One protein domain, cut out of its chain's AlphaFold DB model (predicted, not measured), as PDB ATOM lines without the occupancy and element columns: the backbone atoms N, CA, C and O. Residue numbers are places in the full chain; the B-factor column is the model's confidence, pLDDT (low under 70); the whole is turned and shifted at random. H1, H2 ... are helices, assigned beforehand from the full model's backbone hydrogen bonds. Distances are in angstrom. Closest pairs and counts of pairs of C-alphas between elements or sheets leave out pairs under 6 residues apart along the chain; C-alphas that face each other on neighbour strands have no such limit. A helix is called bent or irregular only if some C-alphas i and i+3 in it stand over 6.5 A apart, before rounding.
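AT A GLANCE: This is residues 25 to 71 of the 182 residues of an uncharacterized protein of Fusarium oxysporum (UniProt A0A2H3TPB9). One long, straight helix, H1, makes the length of a loose rod, and the residues after it, 53 to 71, fold back along one side of it, with the short, irregular helix H2 partway along. After H2, residues 66 to 71 run back to H1. The printed part has 47 residues, two named helices in the order H1, H2, and no named strand; its class is all helix. It is loose, with a radius of gyration of the C-alphas of 12.1 A, and spans 37 by 17 by 12 A.

HOW THE PARTS SIT: H1, residues 29 to 52, and H2, residues 60 to 65, are close but not clearly touching; their closest C-alphas, those of Leu 42 and Ser 60, are 7.3 A apart. They run opposite ways at a shallow tilt of 23 degrees. O i to N i+4 pairs within hydrogen-bond range number 19 of 20 in H1 and 0 of 2 in H2, where 2 of 3 O i to N i+3 pairs are within range.

IN THESE COORDINATES: H1 begins at C-alpha 29 (7.160, -35.674, -18.011) and measures 34.0 A to C-alpha 52 (-23.415, -38.224, -32.650). H2 is irregular, with C-alphas 61 and 64 at 7.3 A, and ends at C-alpha 65 (-4.728, -48.570, -15.978), 10.0 A from C-alpha 60.

THE WHOLE: The two C-alphas farthest apart, those of Pro 25 and Ser 53, are 37.7 A apart. The printed part has no cut, and the link from H1 to H2 is short. Mean pLDDT of the printed part is 86.3, and no printed residue is under 70.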
ATOM      1  N   PRO A  25       9.097 -45.182 -17.086       74.44
ATOM      2  CA  PRO A  25       9.295 -44.916 -15.673       74.44
ATOM      3  C   PRO A  25       8.198 -43.969 -15.162       74.44
ATOM      4  O   PRO A  25       7.926 -42.941 -15.807       74.44
ATOM      5  N   PRO A  26       7.555 -44.300 -14.029       73.31
ATOM      6  CA  PRO A  26       6.550 -43.435 -13.434       73.31
ATOM      7  C   PRO A  26       7.176 -42.088 -13.059       73.31
ATOM      8  O   PRO A  26       8.335 -42.017 -12.662       73.31
ATOM      9  N   GLY A  27       6.402 -41.009 -13.184       80.31
ATOM     10  CA  GLY A  27       6.845 -39.663 -12.798       80.31
ATOM     11  C   GLY A  27       7.671 -38.915 -13.847       80.31
ATOM     12  O   GLY A  27       8.041 -37.774 -13.604       80.31
ATOM     13  N   THR A  28       7.919 -39.496 -15.023       89.25
ATOM     14  CA  THR A  28       8.524 -38.754 -16.141       89.25
ATOM     15  C   THR A  28       7.515 -37.796 -16.779       89.25
ATOM     16  O   THR A  28       6.332 -38.126 -16.906       89.25
ATOM     17  N   TRP A  29       7.984 -36.634 -17.255       88.88
ATOM     18  CA  TRP A  29       7.160 -35.674 -18.011       88.88
ATOM     19  C   TRP A  29       6.396 -36.343 -19.153       88.88
ATOM     20  O   TRP A  29       5.208 -36.115 -19.362       88.88
ATOM     21  N   LEU A  30       7.077 -37.224 -19.878       87.56
ATOM     22  CA  LEU A  30       6.512 -37.873 -21.044       87.56
ATOM     23  C   LEU A  30       5.396 -38.871 -20.675       87.56
ATOM     24  O   LEU A  30       4.416 -38.981 -21.411       87.56
ATOM     25  N   ALA A  31       5.519 -39.583 -19.549       87.62
ATOM     26  CA  ALA A  31       4.440 -40.428 -19.035       87.62
ATOM     27  C   ALA A  31       3.236 -39.582 -18.585       87.62
ATOM     28  O   ALA A  31       2.097 -39.914 -18.901       87.62
ATOM     29  N   ASP A  32       3.491 -38.449 -17.925       90.69
ATOM     30  CA  ASP A  32       2.447 -37.501 -17.529       90.69
ATOM     31  C   ASP A  32       1.694 -36.929 -18.743       90.69
ATOM     32  O   ASP A  32       0.463 -36.912 -18.758       90.69
ATOM     33  N   MET A  33       2.408 -36.547 -19.807       90.19
ATOM     34  CA  MET A  33       1.801 -36.085 -21.061       90.19
ATOM     35  C   MET A  33       0.903 -37.136 -21.706       90.19
ATOM     36  O   MET A  33      -0.166 -36.803 -22.218       90.19
ATOM     37  N   GLN A  34       1.297 -38.409 -21.667       89.06
ATOM     38  CA  GLN A  34       0.449 -39.482 -22.181       89.06
ATOM     39  C   GLN A  34      -0.826 -39.644 -21.359       89.06
ATOM     40  O   GLN A  34      -1.893 -39.798 -21.948       89.06
ATOM     41  N   SER A  35      -0.739 -39.561 -20.027       91.69
ATOM     42  CA  SER A  35      -1.930 -39.549 -19.175       91.69
ATOM     43  C   SER A  35      -2.846 -38.388 -19.547       91.69
ATOM     44  O   SER A  35      -4.037 -38.594 -19.770       91.69
ATOM     45  N   ARG A  36      -2.306 -37.171 -19.696       92.62
ATOM     46  CA  ARG A  36      -3.103 -36.000 -20.101       92.62
ATOM     47  C   ARG A  36      -3.774 -36.204 -21.454       92.62
ATOM     48  O   ARG A  36      -4.943 -35.855 -21.597       92.62
ATOM     49  N   LEU A  37      -3.056 -36.753 -22.434       92.31
ATOM     50  CA  LEU A  37      -3.607 -37.036 -23.756       92.31
ATOM     51  C   LEU A  37      -4.756 -38.040 -23.659       92.31
ATOM     52  O   LEU A  37      -5.840 -37.755 -24.152       92.31
ATOM     53  N   TYR A  38      -4.544 -39.161 -22.965       92.19
ATOM     54  CA  TYR A  38      -5.573 -40.177 -22.758       92.19
ATOM     55  C   TYR A  38      -6.839 -39.588 -22.131       92.19
ATOM     56  O   TYR A  38      -7.919 -39.731 -22.698       92.19
ATOM     57  N   TRP A  39      -6.711 -38.873 -21.009       93.75
ATOM     58  CA  TRP A  39      -7.867 -38.310 -20.314       93.75
ATOM     59  C   TRP A  39      -8.585 -37.237 -21.144       93.75
ATOM     60  O   TRP A  39      -9.810 -37.181 -21.117       93.75
ATOM     61  N   ASN A  40      -7.860 -36.428 -21.929       92.44
ATOM     62  CA  ASN A  40      -8.477 -35.508 -22.892       92.44
ATOM     63  C   ASN A  40      -9.264 -36.258 -23.964       92.44
ATOM     64  O   ASN A  40     -10.436 -35.962 -24.183       92.44
ATOM     65  N   THR A  41      -8.634 -37.231 -24.622       92.12
ATOM     66  CA  THR A  41      -9.275 -38.018 -25.677       92.12
ATOM     67  C   THR A  41     -10.520 -38.716 -25.151       92.12
ATOM     68  O   THR A  41     -11.568 -38.630 -25.777       92.12
ATOM     69  N   LEU A  42     -10.434 -39.323 -23.970       90.56
ATOM     70  CA  LEU A  42     -11.547 -40.007 -23.328       90.56
ATOM     71  C   LEU A  42     -12.695 -39.040 -22.970       90.56
ATOM     72  O   LEU A  42     -13.867 -39.387 -23.114       90.56
ATOM     73  N   MET A  43     -12.386 -37.810 -22.532       89.19
ATOM     74  CA  MET A  43     -13.393 -36.766 -22.300       89.19
ATOM     75  C   MET A  43     -14.107 -36.345 -23.586       89.19
ATOM     76  O   MET A  43     -15.333 -36.252 -23.582       89.19
ATOM     77  N   PHE A  44     -13.366 -36.098 -24.670       88.00
ATOM     78  CA  PHE A  44     -13.958 -35.715 -25.955       88.00
ATOM     79  C   PHE A  44     -14.754 -36.847 -26.585       88.00
ATOM     80  O   PHE A  44     -15.840 -36.604 -27.098       88.00
ATOM     81  N   GLU A  45     -14.237 -38.072 -26.521       87.62
ATOM     82  CA  GLU A  45     -14.930 -39.240 -27.044       87.62
ATOM     83  C   GLU A  45     -16.311 -39.368 -26.417       87.62
ATOM     84  O   GLU A  45     -17.268 -39.479 -27.165       87.62
ATOM     85  N   SER A  46     -16.422 -39.276 -25.085       82.56
ATOM     86  CA  SER A  46     -17.714 -39.447 -24.404       82.56
ATOM     87  C   SER A  46     -18.759 -38.450 -24.914       82.56
ATOM     88  O   SER A  46     -19.875 -38.842 -25.227       82.56
ATOM     89  N   VAL A  47     -18.370 -37.182 -25.095       84.00
ATOM     90  CA  VAL A  47     -19.257 -36.153 -25.660       84.00
ATOM     91  C   VAL A  47     -19.621 -36.473 -27.111       84.00
ATOM     92  O   VAL A  47     -20.785 -36.421 -27.482       84.00
ATOM     93  N   LEU A  48     -18.640 -36.823 -27.943       84.25
ATOM     94  CA  LEU A  48     -18.878 -37.085 -29.364       84.25
ATOM     95  C   LEU A  48     -19.733 -38.334 -29.589       84.25
ATOM     96  O   LEU A  48     -20.577 -38.329 -30.478       84.25
ATOM     97  N   THR A  49     -19.528 -39.398 -28.813       83.75
ATOM     98  CA  THR A  49     -20.326 -40.623 -28.921       83.75
ATOM     99  C   THR A  49     -21.762 -40.396 -28.488       83.75
ATOM    100  O   THR A  49     -22.660 -40.904 -29.152       83.75
ATOM    101  N   ASP A  50     -21.975 -39.596 -27.439       78.94
ATOM    102  CA  ASP A  50     -23.312 -39.238 -26.966       78.94
ATOM    103  C   ASP A  50     -24.063 -38.379 -27.999       78.94
ATOM    104  O   ASP A  50     -25.164 -38.731 -28.414       78.94
ATOM    105  N   GLU A  51     -23.450 -37.290 -28.471       82.62
ATOM    106  CA  GLU A  51     -24.095 -36.326 -29.378       82.62
ATOM    107  C   GLU A  51     -24.314 -36.884 -30.789       82.62
ATOM    108  O   GLU A  51     -25.319 -36.603 -31.440       82.62
ATOM    109  N   LEU A  52     -23.368 -37.683 -31.289       85.56
ATOM    110  CA  LEU A  52     -23.415 -38.224 -32.650       85.56
ATOM    111  C   LEU A  52     -23.934 -39.667 -32.702       85.56
ATOM    112  O   LEU A  52     -23.952 -40.258 -33.783       85.56
ATOM    113  N   SER A  53     -24.334 -40.245 -31.560       81.06
ATOM    114  CA  SER A  53     -24.783 -41.644 -31.445       81.06
ATOM    115  C   SER A  53     -23.796 -42.641 -32.077       81.06
ATOM    116  O   SER A  53     -24.181 -43.584 -32.773       81.06
ATOM    117  N   LEU A  54     -22.494 -42.400 -31.889       79.88
ATOM    118  CA  LEU A  54     -21.431 -43.248 -32.432       79.88
ATOM    119  C   LEU A  54     -21.164 -44.440 -31.510       79.88
ATOM    120  O   LEU A  54     -21.401 -44.388 -30.308       79.88
ATOM    121  N   LEU A  55     -20.589 -45.501 -32.079       75.94
ATOM    122  CA  LEU A  55     -20.074 -46.612 -31.283       75.94
ATOM    123  C   LEU A  55     -18.929 -46.124 -30.390       75.94
ATOM    124  O   LEU A  55     -17.991 -45.485 -30.873       75.94
ATOM    125  N   THR A  56     -18.998 -46.470 -29.107       74.38
ATOM    126  CA  THR A  56     -17.923 -46.232 -28.144       74.38
ATOM    127  C   THR A  56     -16.705 -47.086 -28.487       74.38
ATOM    128  O   THR A  56     -16.826 -48.246 -28.897       74.38
ATOM    129  N   SER A  57     -15.500 -46.518 -28.367       80.69
ATOM    130  CA  SER A  57     -14.281 -47.325 -28.425       80.69
ATOM    131  C   SER A  57     -14.015 -48.013 -27.081       80.69
ATOM    132  O   SER A  57     -14.685 -47.766 -26.085       80.69
ATOM    133  N   GLN A  58     -12.982 -48.855 -27.039       82.62
ATOM    134  CA  GLN A  58     -12.516 -49.532 -25.818       82.62
ATOM    135  C   GLN A  58     -11.625 -48.628 -24.941       82.62
ATOM    136  O   GLN A  58     -10.815 -49.117 -24.155       82.62
ATOM    137  N   LEU A  59     -11.684 -47.298 -25.100       83.19
ATOM    138  CA  LEU A  59     -10.857 -46.384 -24.302       83.19
ATOM    139  C   LEU A  59     -11.272 -46.398 -22.828       83.19
ATOM    140  O   LEU A  59     -10.397 -46.262 -21.971       83.19
ATOM    141  N   SER A  60     -12.561 -46.600 -22.535       84.31
ATOM    142  CA  SER A  60     -13.096 -46.773 -21.176       84.31
ATOM    143  C   SER A  60     -12.400 -47.901 -20.416       84.31
ATOM    144  O   SER A  60     -12.068 -47.732 -19.248       84.31
ATOM    145  N   ASP A  61     -12.081 -49.005 -21.091       85.50
ATOM    146  CA  ASP A  61     -11.502 -50.211 -20.478       85.50
ATOM    147  C   ASP A  61     -10.074 -49.984 -19.958       85.50
ATOM    148  O   ASP A  61      -9.540 -50.748 -19.152       85.50
ATOM    149  N   LEU A  62      -9.415 -48.925 -20.436       85.75
ATOM    150  CA  LEU A  62      -8.071 -48.542 -20.012       85.75
ATOM    151  C   LEU A  62      -8.072 -47.575 -18.824       85.75
ATOM    152  O   LEU A  62      -6.995 -47.287 -18.300       85.75
ATOM    153  N   GLN A  63      -9.238 -47.088 -18.389       87.50
ATOM    154  CA  GLN A  63      -9.354 -46.006 -17.408       87.50
ATOM    155  C   GLN A  63      -8.655 -46.340 -16.092       87.50
ATOM    156  O   GLN A  63      -7.915 -45.516 -15.562       87.50
ATOM    157  N   ASP A  64      -8.801 -47.578 -15.623       86.81
ATOM    158  CA  ASP A  64      -8.203 -48.038 -14.365       86.81
ATOM    159  C   ASP A  64      -6.687 -48.276 -14.471       86.81
ATOM    160  O   ASP A  64      -5.991 -48.423 -13.468       86.81
ATOM    161  N   ARG A  65      -6.150 -48.317 -15.697       86.31
ATOM    162  CA  ARG A  65      -4.728 -48.570 -15.978       86.31
ATOM    163  C   ARG A  65      -3.942 -47.292 -16.247       86.31
ATOM    164  O   ARG A  65      -2.713 -47.324 -16.186       86.31
ATOM    165  N   VAL A  66      -4.617 -46.190 -16.575       88.88
ATOM    166  CA  VAL A  66      -3.968 -44.911 -16.873       88.88
ATOM    167  C   VAL A  66      -4.014 -44.015 -15.635       88.88
ATOM    168  O   VAL A  66      -5.096 -43.637 -15.187       88.88
ATOM    169  N   PRO A  67      -2.860 -43.619 -15.069       90.75
ATOM    170  CA  PRO A  67      -2.855 -42.791 -13.875       90.75
ATOM    171  C   PRO A  67      -3.399 -41.390 -14.173       90.75
ATOM    172  O   PRO A  67      -3.270 -40.875 -15.291       90.75
ATOM    173  N   LEU A  68      -3.956 -40.748 -13.146       92.19
ATOM    174  CA  LEU A  68      -4.289 -39.328 -13.200       92.19
ATOM    175  C   LEU A  68      -3.021 -38.496 -13.456       92.19
ATOM    176  O   LEU A  68      -1.962 -38.819 -12.902       92.19
ATOM    177  N   PRO A  69      -3.101 -37.422 -14.262       92.69
ATOM    178  CA  PRO A  69      -1.964 -36.541 -14.471       92.69
ATOM    179  C   PRO A  69      -1.512 -35.894 -13.168       92.69
ATOM    180  O   PRO A  69      -2.316 -35.383 -12.390       92.69
ATOM    181  N   LYS A  70      -0.199 -35.903 -12.956       91.25
ATOM    182  CA  LYS A  70       0.494 -35.251 -11.837       91.25
ATOM    183  C   LYS A  70       1.030 -33.875 -12.213       91.25
ATOM    184  O   LYS A  70       1.568 -33.164 -11.374       91.25
ATOM    185  N   PHE A  71       0.888 -33.522 -13.478       90.94
ATOM    186  CA  PHE A  71       1.319 -32.274 -14.064       90.94
ATOM    187  C   PHE A  71       2.831 -32.033 -14.010       90.94
ATOM    188  O   PHE A  71       3.295 -30.921 -13.766       90.94
TER     189      PHE A  71